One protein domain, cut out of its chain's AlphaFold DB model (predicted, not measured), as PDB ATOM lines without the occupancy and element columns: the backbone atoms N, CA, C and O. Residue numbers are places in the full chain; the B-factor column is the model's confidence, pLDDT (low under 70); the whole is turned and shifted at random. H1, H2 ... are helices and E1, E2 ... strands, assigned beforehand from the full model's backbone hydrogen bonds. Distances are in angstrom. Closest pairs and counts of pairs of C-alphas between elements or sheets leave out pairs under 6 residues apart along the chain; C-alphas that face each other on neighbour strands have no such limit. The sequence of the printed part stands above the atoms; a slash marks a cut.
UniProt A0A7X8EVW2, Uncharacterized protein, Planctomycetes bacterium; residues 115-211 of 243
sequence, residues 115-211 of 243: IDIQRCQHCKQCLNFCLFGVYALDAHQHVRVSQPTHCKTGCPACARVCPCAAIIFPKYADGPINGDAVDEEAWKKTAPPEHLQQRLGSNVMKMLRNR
ATOM      1  N   ILE A 115     272.709 291.801 198.312       97.62
ATOM      2  CA  ILE A 115     273.236 292.744 197.325       97.62
ATOM      3  C   ILE A 115     272.168 292.943 196.258       97.62
ATOM      4  O   ILE A 115     271.760 291.994 195.606       97.62
ATOM      5  N   ASP A 116     271.737 294.184 196.099       96.88
ATOM      6  CA  ASP A 116     270.900 294.649 195.002       96.88
ATOM      7  C   ASP A 116     271.762 294.782 193.744       96.88
ATOM      8  O   ASP A 116     272.479 295.778 193.569       96.88
ATOM      9  N   ILE A 117     271.750 293.754 192.895       93.62
ATOM     10  CA  ILE A 117     272.604 293.698 191.701       93.62
ATOM     11  C   ILE A 117     272.285 294.815 190.705       93.62
ATOM     12  O   ILE A 117     273.190 295.289 190.025       93.62
ATOM     13  N   GLN A 118     271.041 295.305 190.679       92.56
ATOM     14  CA  GLN A 118     270.615 296.380 189.778       92.56
ATOM     15  C   GLN A 118     271.234 297.732 190.151       92.56
ATOM     16  O   GLN A 118     271.272 298.647 189.330       92.56
ATOM     17  N   ARG A 119     271.714 297.877 191.392       95.38
ATOM     18  CA  ARG A 119     272.280 299.131 191.909       95.38
ATOM     19  C   ARG A 119     273.757 299.024 192.282       95.38
ATOM     20  O   ARG A 119     274.421 300.041 192.490       95.38
ATOM     21  N   CYS A 120     274.290 297.812 192.399       96.31
ATOM     22  CA  CYS A 120     275.685 297.585 192.738       96.31
ATOM     23  C   CYS A 120     276.606 298.005 191.583       96.31
ATOM     24  O   CYS A 120     276.532 297.456 190.493       96.31
ATOM     25  N   GLN A 121     277.537 298.924 191.843       95.62
ATOM     26  CA  GLN A 121     278.570 299.337 190.877       95.62
ATOM     27  C   GLN A 121     279.914 298.619 191.097       95.62
ATOM     28  O   GLN A 121     280.967 299.099 190.690       95.62
ATOM     29  N   HIS A 122     279.913 297.499 191.827       95.38
ATOM     30  CA  HIS A 122     281.099 296.670 192.088       95.38
ATOM     31  C   HIS A 122     282.306 297.411 192.710       95.38
ATOM     32  O   HIS A 122     283.450 296.985 192.567       95.38
ATOM     33  N   CYS A 123     282.065 298.470 193.493       94.44
ATOM     34  CA  CYS A 123     283.117 299.290 194.120       94.44
ATOM     35  C   CYS A 123     283.883 298.602 195.272       94.44
ATOM     36  O   CYS A 123     284.840 299.162 195.803       94.44
ATOM     37  N   LYS A 124     283.452 297.407 195.705       95.19
ATOM     38  CA  LYS A 124     284.076 296.579 196.766       95.19
ATOM     39  C   LYS A 124     284.162 297.227 198.160       95.19
ATOM     40  O   LYS A 124     284.760 296.647 199.066       95.19
ATOM     41  N   GLN A 125     283.516 298.372 198.395       92.50
ATOM     42  CA  GLN A 125     283.555 299.047 199.699       92.50
ATOM     43  C   GLN A 125     282.970 298.186 200.832       92.50
ATOM     44  O   GLN A 125     283.561 298.110 201.906       92.50
ATOM     45  N   CYS A 126     281.868 297.469 200.589       95.38
ATOM     46  CA  CYS A 126     281.264 296.556 201.568       95.38
ATOM     47  C   CYS A 126     282.215 295.417 201.985       95.38
ATOM     48  O   CYS A 126     282.344 295.130 203.177       95.38
ATOM     49  N   LEU A 127     282.933 294.829 201.021       95.12
ATOM     50  CA  LEU A 127     283.965 293.814 201.252       95.12
ATOM     51  C   LEU A 127     285.117 294.374 202.095       95.12
ATOM     52  O   LEU A 127     285.588 293.714 203.021       95.12
ATOM     53  N   ASN A 128     285.570 295.591 201.786       89.62
ATOM     54  CA  ASN A 128     286.673 296.243 202.495       89.62
ATOM     55  C   ASN A 128     286.308 296.685 203.911       89.62
ATOM     56  O   ASN A 128     287.164 296.687 204.795       89.62
ATOM     57  N   PHE A 129     285.044 297.032 204.124       90.75
ATOM     58  CA  PHE A 129     284.546 297.511 205.401       90.75
ATOM     59  C   PHE A 129     284.193 296.377 206.374       90.75
ATOM     60  O   PHE A 129     284.365 296.518 207.584       90.75
ATOM     61  N   CYS A 130     283.680 295.248 205.879       94.19
ATOM     62  CA  CYS A 130     283.207 294.167 206.739       94.19
ATOM     63  C   CYS A 130     284.357 293.466 207.478       94.19
ATOM     64  O   CYS A 130     285.175 292.788 206.863       94.19
ATOM     65  N   LEU A 131     284.362 293.549 208.811       93.19
ATOM     66  CA  LEU A 131     285.355 292.879 209.660       93.19
ATOM     67  C   LEU A 131     285.062 291.395 209.925       93.19
ATOM     68  O   LEU A 131     285.907 290.705 210.477       93.19
ATOM     69  N   PHE A 132     283.876 290.910 209.557       94.31
ATOM     70  CA  PHE A 132     283.397 289.579 209.941       94.31
ATOM     71  C   PHE A 132     283.548 288.526 208.833       94.31
ATOM     72  O   PHE A 132     283.072 287.410 208.974       94.31
ATOM     73  N   GLY A 133     284.175 288.862 207.700       93.50
ATOM     74  CA  GLY A 133     284.390 287.889 206.621       93.50
ATOM     75  C   GLY A 133     283.102 287.409 205.938       93.50
ATOM     76  O   GLY A 133     283.054 286.291 205.440       93.50
ATOM     77  N   VAL A 134     282.055 288.244 205.915       97.19
ATOM     78  CA  VAL A 134     280.751 287.919 205.296       97.19
ATOM     79  C   VAL A 134     280.840 287.812 203.770       97.19
ATOM     80  O   VAL A 134     280.095 287.056 203.143       97.19
ATOM     81  N   TYR A 135     281.731 288.595 203.167       97.56
ATOM     82  CA  TYR A 135     281.823 288.777 201.725       97.56
ATOM     83  C   TYR A 135     283.050 288.084 201.129       97.56
ATOM     84  O   TYR A 135     284.106 288.030 201.759       97.56
ATOM     85  N   ALA A 136     282.936 287.681 199.866       96.38
ATOM     86  CA  ALA A 136     284.042 287.223 199.030       96.38
ATOM     87  C   ALA A 136     283.897 287.765 197.600       96.38
ATOM     88  O   ALA A 136     282.822 288.221 197.210       96.38
ATOM     89  N   LEU A 137     284.974 287.702 196.815       97.06
ATOM     90  CA  LEU A 137     284.933 287.977 195.377       97.06
ATOM     91  C   LEU A 137     284.617 286.696 194.609       97.06
ATOM     92  O   LEU A 137     285.157 285.635 194.932       97.06
ATOM     93  N   ASP A 138     283.712 286.779 193.639       94.38
ATOM     94  CA  ASP A 138     283.459 285.711 192.670       94.38
ATOM     95  C   ASP A 138     284.485 285.707 191.518       94.38
ATOM     96  O   ASP A 138     285.461 286.466 191.520       94.38
ATOM     97  N   ALA A 139     284.267 284.831 190.532       94.88
ATOM     98  CA  ALA A 139     285.133 284.693 189.363       94.88
ATOM     99  C   ALA A 139     285.215 285.973 188.508       94.88
ATOM    100  O   ALA A 139     286.238 286.219 187.874       94.88
ATOM    101  N   HIS A 140     284.181 286.817 188.536       95.06
ATOM    102  CA  HIS A 140     284.107 288.079 187.798       95.06
ATOM    103  C   HIS A 140     284.590 289.278 188.620       95.06
ATOM    104  O   HIS A 140     284.431 290.420 188.201       95.06
ATOM    105  N   GLN A 141     285.206 289.046 189.785       95.06
ATOM    106  CA  GLN A 141     285.632 290.099 190.712       95.06
ATOM    107  C   GLN A 141     284.469 290.927 191.282       95.06
ATOM    108  O   GLN A 141     284.688 292.041 191.775       95.06
ATOM    109  N   HIS A 142     283.253 290.383 191.284       95.31
ATOM    110  CA  HIS A 142     282.103 290.984 191.944       95.31
ATOM    111  C   HIS A 142     282.000 290.492 193.388       95.31
ATOM    112  O   HIS A 142     282.363 289.365 193.729       95.31
ATOM    113  N   VAL A 143     281.531 291.373 194.273       96.62
ATOM    114  CA  VAL A 143     281.303 291.006 195.670       96.62
ATOM    115  C   VAL A 143     280.060 290.129 195.756       96.62
ATOM    116  O   VAL A 143     279.000 290.529 195.285       96.62
ATOM    117  N   ARG A 144     280.175 288.989 196.438       95.94
ATOM    118  CA  ARG A 144     279.048 288.151 196.863       95.94
ATOM    119  C   ARG A 144     279.050 287.972 198.374       95.94
ATOM    120  O   ARG A 144     280.088 288.079 199.028       95.94
ATOM    121  N   VAL A 145     277.892 287.636 198.923       97.00
ATOM    122  CA  VAL A 145     277.746 287.227 200.325       97.00
ATOM    123  C   VAL A 145     278.028 285.730 200.406       97.00
ATOM    124  O   VAL A 145     277.230 284.928 199.926       97.00
ATOM    125  N   SER A 146     279.184 285.361 200.953       96.00
ATOM    126  CA  SER A 146     279.668 283.974 201.005       96.00
ATOM    127  C   SER A 146     279.495 283.313 202.367       96.00
ATOM    128  O   SER A 146     279.457 282.094 202.429       96.00
ATOM    129  N   GLN A 147     279.441 284.100 203.443       96.06
ATOM    130  CA  GLN A 147     279.306 283.606 204.816       96.06
ATOM    131  C   GLN A 147     278.228 284.425 205.545       96.06
ATOM    132  O   GLN A 147     278.551 285.325 206.326       96.06
ATOM    133  N   PRO A 148     276.930 284.196 205.261       95.62
ATOM    134  CA  PRO A 148     275.844 284.997 205.833       95.62
ATOM    135  C   PRO A 148     275.777 284.878 207.362       95.62
ATOM    136  O   PRO A 148     275.529 285.871 208.045       95.62
ATOM    137  N   THR A 149     276.080 283.698 207.908       95.25
ATOM    138  CA  THR A 149     276.080 283.410 209.352       95.25
ATOM    139  C   THR A 149     277.158 284.168 210.123       95.25
ATOM    140  O   THR A 149     277.015 284.374 211.325       95.25
ATOM    141  N   HIS A 150     278.210 284.643 209.450       95.94
ATOM    142  CA  HIS A 150     279.247 285.454 210.085       95.94
ATOM    143  C   HIS A 150     278.804 286.900 210.338       95.94
ATOM    144  O   HIS A 150     279.486 287.652 211.036       95.94
ATOM    145  N   CYS A 151     277.686 287.345 209.760       96.81
ATOM    146  CA  CYS A 151     277.236 288.709 209.968       96.81
ATOM    147  C   CYS A 151     276.834 288.916 211.433       96.81
ATOM    148  O   CYS A 151     275.959 288.230 211.956       96.81
ATOM    149  N   LYS A 152     277.445 289.904 212.100       95.44
ATOM    150  CA  LYS A 152     277.039 290.288 213.453       95.44
ATOM    151  C   LYS A 152     275.585 290.766 213.438       95.44
ATOM    152  O   LYS A 152     275.287 291.796 212.826       95.44
ATOM    153  N   THR A 153     274.713 290.050 214.147       95.19
ATOM    154  CA  THR A 153     273.291 290.381 214.285       95.19
ATOM    155  C   THR A 153     273.091 291.847 214.663       95.19
ATOM    156  O   THR A 153     273.739 292.362 215.575       95.19
ATOM    157  N   GLY A 154     272.217 292.533 213.929       95.06
ATOM    158  CA  GLY A 154     271.897 293.946 214.132       95.06
ATOM    159  C   GLY A 154     272.927 294.944 213.590       95.06
ATOM    160  O   GLY A 154     272.749 296.143 213.779       95.06
ATOM    161  N   CYS A 155     273.998 294.510 212.913       95.94
ATOM    162  CA  CYS A 155     274.983 295.406 212.297       95.94
ATOM    163  C   CYS A 155     274.654 295.704 210.817       95.94
ATOM    164  O   CYS A 155     274.855 294.828 209.977       95.94
ATOM    165  N   PRO A 156     274.236 296.935 210.450       95.69
ATOM    166  CA  PRO A 156     273.987 297.332 209.057       95.69
ATOM    167  C   PRO A 156     275.144 298.162 208.464       95.69
ATOM    168  O   PRO A 156     274.972 298.893 207.491       95.69
ATOM    169  N   ALA A 157     276.325 298.152 209.087       95.19
ATOM    170  CA  ALA A 157     277.357 299.154 208.822       95.19
ATOM    171  C   ALA A 157     277.902 299.115 207.380       95.19
ATOM    172  O   ALA A 157     278.147 300.164 206.792       95.19
ATOM    173  N   CYS A 158     277.990 297.925 206.775       96.25
ATOM    174  CA  CYS A 158     278.344 297.776 205.361       96.25
ATOM    175  C   CYS A 158     277.317 298.417 204.407       96.25
ATOM    176  O   CYS A 158     277.692 298.826 203.311       96.25
ATOM    177  N   ALA A 159     276.054 298.546 204.822       96.88
ATOM    178  CA  ALA A 159     275.031 299.217 204.031       96.88
ATOM    179  C   ALA A 159     275.180 300.733 204.051       96.88
ATOM    180  O   ALA A 159     275.093 301.360 203.000       96.88
ATOM    181  N   ARG A 160     275.517 301.310 205.208       94.56
ATOM    182  CA  ARG A 160     275.778 302.752 205.336       94.56
ATOM    183  C   ARG A 160     276.978 303.232 204.526       94.56
ATOM    184  O   ARG A 160     276.990 304.376 204.103       94.56
ATOM    185  N   VAL A 161     277.973 302.374 204.298       93.69
ATOM    186  CA  VAL A 161     279.136 302.726 203.466       93.69
ATOM    187  C   VAL A 161     278.939 302.449 201.982       93.69
ATOM    188  O   VAL A 161     279.839 302.716 201.199       93.69
ATOM    189  N   CYS A 162     277.806 301.886 201.562       95.31
ATOM    190  CA  CYS A 162     277.568 301.662 200.145       95.31
ATOM    191  C   CYS A 162     277.172 302.991 199.473       95.31
ATOM    192  O   CYS A 162     276.076 303.491 199.751       95.31
ATOM    193  N   PRO A 163     277.988 303.549 198.554       93.31
ATOM    194  CA  PRO A 163     277.687 304.840 197.924       93.31
ATOM    195  C   PRO A 163     276.408 304.769 197.091       93.31
ATOM    196  O   PRO A 163     275.660 305.731 196.981       93.31
ATOM    197  N   CYS A 164     276.127 303.583 196.565       95.00
ATOM    198  CA  CYS A 164     274.976 303.318 195.739       95.00
ATOM    199  C   CYS A 164     273.853 302.658 196.530       95.00
ATOM    200  O   CYS A 164     273.087 302.000 195.876       95.00
ATOM    201  N   ALA A 165     273.753 302.670 197.867       96.50
ATOM    202  CA  ALA A 165     272.653 302.039 198.643       96.50
ATOM    203  C   ALA A 165     272.290 300.572 198.271       96.50
ATOM    204  O   ALA A 165     271.138 300.150 198.394       96.50
ATOM    205  N   ALA A 166     273.239 299.801 197.734       97.81
ATOM    206  CA  ALA A 166     272.981 298.491 197.131       97.81
ATOM    207  C   ALA A 166     272.959 297.337 198.146       97.81
ATOM    208  O   ALA A 166     272.534 296.237 197.820       97.81
ATOM    209  N   ILE A 167     273.426 297.551 199.377       98.31
ATOM    210  CA  ILE A 167     273.407 296.514 200.411       98.31
ATOM    211  C   ILE A 167     272.101 296.600 201.198       98.31
ATOM    212  O   ILE A 167     271.779 297.653 201.748       98.31
ATOM    213  N   ILE A 168     271.384 295.481 201.281       98.62
ATOM    214  CA  ILE A 168     270.053 295.388 201.884       98.62
ATOM    215  C   ILE A 168     270.092 294.483 203.119       98.62
ATOM    216  O   ILE A 168     270.686 293.412 203.092       98.62
ATOM    217  N   PHE A 169     269.407 294.877 204.189       98.38
ATOM    218  CA  PHE A 169     269.109 294.048 205.357       98.38
ATOM    219  C   PHE A 169     267.590 294.017 205.568       98.38
ATOM    220  O   PHE A 169     267.068 294.913 206.226       98.38
ATOM    221  N   PRO A 170     266.852 293.001 205.084       97.38
ATOM    222  CA  PRO A 170     265.378 293.015 205.084       97.38
ATOM    223  C   PRO A 170     264.735 293.182 206.473       97.38
ATOM    224  O   PRO A 170     263.618 293.689 206.617       97.38
ATOM    225  N   LYS A 171     265.451 292.735 207.515       95.94
ATOM    226  CA  LYS A 171     265.036 292.820 208.922       95.94
ATOM    227  C   LYS A 171     265.453 294.125 209.608       95.94
ATOM    228  O   LYS A 171     265.113 294.319 210.771       95.94
ATOM    229  N   TYR A 172     266.171 295.014 208.925       97.38
ATOM    230  CA  TYR A 172     266.475 296.342 209.449       97.38
ATOM    231  C   TYR A 172     265.205 297.203 209.510       97.38
ATOM    232  O   TYR A 172     264.234 296.961 208.785       97.38
ATOM    233  N   ALA A 173     265.190 298.174 210.421       94.94
ATOM    234  CA  ALA A 173     264.019 299.010 210.652       94.94
ATOM    235  C   ALA A 173     263.808 299.998 209.497       94.94
ATOM    236  O   ALA A 173     262.731 300.013 208.896       94.94
ATOM    237  N   ASP A 174     264.858 300.736 209.132       95.06
ATOM    238  CA  ASP A 174     264.721 301.948 208.325       95.06
ATOM    239  C   ASP A 174     265.051 301.740 206.842       95.06
ATOM    240  O   ASP A 174     265.936 300.962 206.460       95.06
ATOM    241  N   GLY A 175     264.341 302.483 205.996       95.81
ATOM    242  CA  GLY A 175     264.672 302.621 204.583       95.81
ATOM    243  C   GLY A 175     265.902 303.513 204.368       95.81
ATOM    244  O   GLY A 175     266.236 304.329 205.229       95.81
ATOM    245  N   PRO A 176     266.618 303.362 203.242       96.75
ATOM    246  CA  PRO A 176     266.436 302.335 202.211       96.75
ATOM    247  C   PRO A 176     267.140 300.999 202.524       96.75
ATOM    248  O   PRO A 176     267.093 300.070 201.716       96.75
ATOM    249  N   ILE A 177     267.828 300.886 203.669       98.00
ATOM    250  CA  ILE A 177     268.637 299.704 204.026       98.00
ATOM    251  C   ILE A 177     267.766 298.447 204.146       98.00
ATOM    252  O   ILE A 177     268.211 297.357 203.804       98.00
ATOM    253  N   ASN A 178     266.518 298.575 204.589       97.69
ATOM    254  CA  ASN A 178     265.565 297.465 204.672       97.69
ATOM    255  C   ASN A 178     265.025 296.964 203.310       97.69
ATOM    256  O   ASN A 178     264.244 296.012 203.278       97.69
ATOM    257  N   GLY A 179     265.452 297.571 202.195       97.44
ATOM    258  CA  GLY A 179     265.008 297.248 200.838       97.44
ATOM    259  C   GLY A 179     263.914 298.170 200.298       97.44
ATOM    260  O   GLY A 179     263.424 297.924 199.196       97.44
ATOM    261  N   ASP A 180     263.532 299.209 201.043       97.38
ATOM    262  CA  ASP A 180     262.622 300.254 200.570       97.38
ATOM    263  C   ASP A 180     263.225 301.073 199.411       97.38
ATOM    264  O   ASP A 180     264.407 300.932 199.058       97.38
ATOM    265  N   ALA A 181     262.397 301.914 198.795       96.25
ATOM    266  CA  ALA A 181     262.796 302.842 197.751       96.25
ATOM    267  C   ALA A 181     263.955 303.739 198.216       96.25
ATOM    268  O   ALA A 181     264.044 304.140 199.378       96.25
ATOM    269  N   VAL A 182     264.862 304.033 197.287       96.56
ATOM    270  CA  VAL A 182     266.006 304.910 197.537       96.56
ATOM    271  C   VAL A 182     265.657 306.306 197.052       96.56
ATOM    272  O   VAL A 182     265.416 306.502 195.865       96.56
ATOM    273  N   ASP A 183     265.677 307.273 197.962       96.06
ATOM    274  CA  ASP A 183     265.796 308.681 197.597       96.06
ATOM    275  C   ASP A 183     267.274 308.968 197.295       96.06
ATOM    276  O   ASP A 183     268.122 308.991 198.192       96.06
ATOM    277  N   GLU A 184     267.590 309.125 196.010       93.44
ATOM    278  CA  GLU A 184     268.962 309.303 195.532       93.44
ATOM    279  C   GLU A 184     269.590 310.621 196.018       93.44
ATOM    280  O   GLU A 184     270.797 310.676 196.267       93.44
ATOM    281  N   GLU A 185     268.805 311.686 196.198       91.44
ATOM    282  CA  GLU A 185     269.320 312.966 196.694       91.44
ATOM    283  C   GLU A 185     269.614 312.908 198.189       91.44
ATOM    284  O   GLU A 185     270.651 313.403 198.644       91.44
ATOM    285  N   ALA A 186     268.720 312.290 198.960       92.00
ATOM    286  CA  ALA A 186     268.926 312.086 200.386       92.00
ATOM    287  C   ALA A 186     270.099 311.131 200.647       92.00
ATOM    288  O   ALA A 186     270.935 311.413 201.506       92.00
ATOM    289  N   TRP A 187     270.220 310.038 199.884       92.38
ATOM    290  CA  TRP A 187     271.287 309.053 200.086       92.38
ATOM    291  C   TRP A 187     272.678 309.613 199.779       92.38
ATOM    292  O   TRP A 187     273.629 309.372 200.522       92.38
ATOM    293  N   LYS A 188     272.813 310.438 198.734       86.62
ATOM    294  CA  LYS A 188     274.086 311.115 198.430       86.62
ATOM    295  C   LYS A 188     274.574 312.005 199.575       86.62
ATOM    296  O   LYS A 188     275.779 312.158 199.740       86.62
ATOM    297  N   LYS A 189     273.662 312.563 200.381       85.31
ATOM    298  CA  LYS A 189     273.997 313.400 201.546       85.31
ATOM    299  C   LYS A 189     274.435 312.580 202.764       85.31
ATOM    300  O   LYS A 189     275.120 313.116 203.631       85.31
ATOM    301  N   THR A 190     274.035 311.310 202.854       79.38
ATOM    302  CA  THR A 190     274.375 310.413 203.974       79.38
ATOM    303  C   THR A 190     275.564 309.503 203.679       79.38
ATOM    304  O   THR A 190     276.138 308.937 204.614       79.38
ATOM    305  N   ALA A 191     275.941 309.361 202.406       64.25
ATOM    306  CA  ALA A 191     277.091 308.574 201.997       64.25
ATOM    307  C   ALA A 191     278.363 309.080 202.709       64.25
ATOM    308  O   ALA A 191     278.626 310.287 202.728       64.25
ATOM    309  N   PRO A 192     279.164 308.185 203.317       63.47
ATOM    310  CA  PRO A 192     280.410 308.591 203.934       63.47
ATOM    311  C   PRO A 192     281.304 309.251 202.881       63.47
ATOM    312  O   PRO A 192     281.314 308.795 201.735       63.47
ATOM    313  N   PRO A 193     282.070 310.292 203.254       58.88
ATOM    314  CA  PRO A 193     282.965 310.960 202.321       58.88
ATOM    315  C   PRO A 193     283.851 309.926 201.625       58.88
ATOM    316  O   PRO A 193     284.383 309.036 202.300       58.88
ATOM    317  N   GLU A 194     284.065 310.069 200.311       57.84
ATOM    318  CA  GLU A 194     284.890 309.161 199.488       57.84
ATOM    319  C   GLU A 194     286.293 308.895 200.079       57.84
ATOM    320  O   GLU A 194     286.954 307.910 199.757       57.84
ATOM    321  N   HIS A 195     286.728 309.729 201.025       55.31
ATOM    322  CA  HIS A 195     288.050 309.726 201.636       55.31
ATOM    323  C   HIS A 195     288.161 308.995 202.988       55.31
ATOM    324  O   HIS A 195     289.250 308.970 203.565       55.31
ATOM    325  N   LEU A 196     287.104 308.375 203.532       58.41
ATOM    326  CA  LEU A 196     287.218 307.678 204.829       58.41
ATOM    327  C   LEU A 196     288.204 306.493 204.764       58.41
ATOM    328  O   LEU A 196     288.992 306.280 205.682       58.41
ATOM    329  N   GLN A 197     288.213 305.769 203.640       55.19
ATOM    330  CA  GLN A 197     289.164 304.684 203.357       55.19
ATOM    331  C   GLN A 197     290.574 305.193 203.017       55.19
ATOM    332  O   GLN A 197     291.541 304.463 203.190       55.19
ATOM    333  N   GLN A 198     290.713 306.439 202.556       55.91
ATOM    334  CA  GLN A 198     292.028 307.060 202.361       55.91
ATOM    335  C   GLN A 198     292.641 307.499 203.696       55.91
ATOM    336  O   GLN A 198     293.852 307.415 203.876       55.91
ATOM    337  N   ARG A 199     291.805 307.924 204.653       56.59
ATOM    338  CA  ARG A 199     292.234 308.266 206.017       56.59
ATOM    339  C   ARG A 199     292.577 307.035 206.852       56.59
ATOM    340  O   ARG A 199     293.540 307.054 207.610       56.59
ATOM    341  N   LEU A 200     291.800 305.966 206.710       59.25
ATOM    342  CA  LEU A 200     292.052 304.674 207.342       59.25
ATOM    343  C   LEU A 200     292.829 303.804 206.355       59.25
ATOM    344  O   LEU A 200     292.218 303.042 205.612       59.25
ATOM    345  N   GLY A 201     294.159 303.942 206.312       57.72
ATOM    346  CA  GLY A 201     295.007 303.224 205.354       57.72
ATOM    347  C   GLY A 201     294.585 301.758 205.180       57.72
ATOM    348  O   GLY A 201     294.355 301.050 206.163       57.72
ATOM    349  N   SER A 202     294.472 301.303 203.928       58.25
ATOM    350  CA  SER A 202     293.955 299.976 203.534       58.25
ATOM    351  C   SER A 202     294.584 298.804 204.306       58.25
ATOM    352  O   SER A 202     293.929 297.781 204.537       58.25
ATOM    353  N   ASN A 203     295.820 298.984 204.774       62.56
ATOM    354  CA  ASN A 203     296.552 298.052 205.624       62.56
ATOM    355  C   ASN A 203     295.883 297.825 206.990       62.56
ATOM    356  O   ASN A 203     295.752 296.677 207.407       62.56
ATOM    357  N   VAL A 204     295.370 298.868 207.654       70.62
ATOM    358  CA  VAL A 204     294.748 298.757 208.988       70.62
ATOM    359  C   VAL A 204     293.473 297.918 208.925       70.62
ATOM    360  O   VAL A 204     293.301 296.974 209.693       70.62
ATOM    361  N   MET A 205     292.595 298.194 207.958       65.62
ATOM    362  CA  MET A 205     291.349 297.435 207.790       65.62
ATOM    363  C   MET A 205     291.596 295.987 207.353       65.62
ATOM    364  O   MET A 205     290.820 295.091 207.689       65.62
ATOM    365  N   LYS A 206     292.670 295.730 206.600       66.81
ATOM    366  CA  LYS A 206     293.097 294.367 206.262       66.81
ATOM    367  C   LYS A 206     293.616 293.625 207.501       66.81
ATOM    368  O   LYS A 206     293.196 292.496 207.733       66.81
ATOM    369  N   MET A 207     294.439 294.266 208.335       69.62
ATOM    370  CA  MET A 207     294.921 293.687 209.598       69.62
ATOM    371  C   MET A 207     293.769 293.373 210.563       69.62
ATOM    372  O   MET A 207     293.703 292.272 211.105       69.62
ATOM    373  N   LEU A 208     292.808 294.289 210.719       72.19
ATOM    374  CA  LEU A 208     291.638 294.080 211.583       72.19
ATOM    375  C   LEU A 208     290.719 292.947 211.109       72.19
ATOM    376  O   LEU A 208     290.074 292.320 211.942       72.19
ATOM    377  N   ARG A 209     290.649 292.678 209.798       65.44
ATOM    378  CA  ARG A 209     289.938 291.513 209.240       65.44
ATOM    379  C   ARG A 209     290.684 290.209 209.500       65.44
ATOM    380  O   ARG A 209     290.070 289.201 209.829       65.44
ATOM    381  N   ASN A 210     292.007 290.239 209.384       67.44
ATOM    382  CA  ASN A 210     292.837 289.052 209.563       67.44
ATOM    383  C   ASN A 210     293.039 288.676 211.039       67.44
ATOM    384  O   ASN A 210     293.402 287.539 211.319       67.44
ATOM    385  N   ARG A 211     292.742 289.571 211.995       65.88
ATOM    386  CA  ARG A 211     292.869 289.274 213.437       65.88
ATOM    387  C   ARG A 211     292.034 288.074 213.894       65.88
ATOM    388  O   ARG A 211     292.390 287.422 214.860       65.88
TER     389      ARG A 211
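What this domain is: This is residues 115 to 211 of the 243 residues of an uncharacterized protein of Planctomycetes bacterium (UniProt A0A7X8EVW2). A loop-rich body with little regular structure holds short helices H1 and H2 near its middle and a small hairpin, E1 and E2, at one side, while H3, H4 and H5 bend round another side. The 97 printed residues run H1 E1 E2 H2 H3 H4 H5, mostly helix, with 35 in named elements. The strands are antiparallel; the whole is compact, radius of gyration of the C-alphas 13.2 A, spanning 35 by 30 by 28 A.

Where its parts are: Find C-alpha 125 at (283.555, 299.047, 199.699), where H1, residues 125 to 129, begins. E1 is 135 to 137, E2 143 to 145, H2 157 to 160, H3 184 to 190, 10.1 A, and H4 196 to 199. H5, 202 to 210, 12.5 A, ends at (292.837, 289.052, 209.563).

How they stand to each other: H1 touches H2, closest C-alphas Cys 126 and Cys 158, 4.9 A. H1 and H5 only just touch, with 3 pairs of C-alphas within 8 A, the closest Asn 128 and Met 205, 7.2 A. In the hairpin, N 136 and O 144 are 3.0 A apart, within hydrogen-bond range. H2 and H3 are close but not clearly touching, C-alphas of Arg 160 and Thr 190 at 7.9 A; H4 and H5 meet only through their link. Every O i to N i+4 pair is within range in H1 and H5, 2 of 3 in H3; H2 and H4 are too short.

The domain as a whole: C-alphas 185 and 211 are farthest apart, 37.4 A. The printed part has no cut; links E2 to H2 and H2 to H3 are long. Look for pLDDT under 70 at residues 191 to 203, 205 to 207 and 209 to 211.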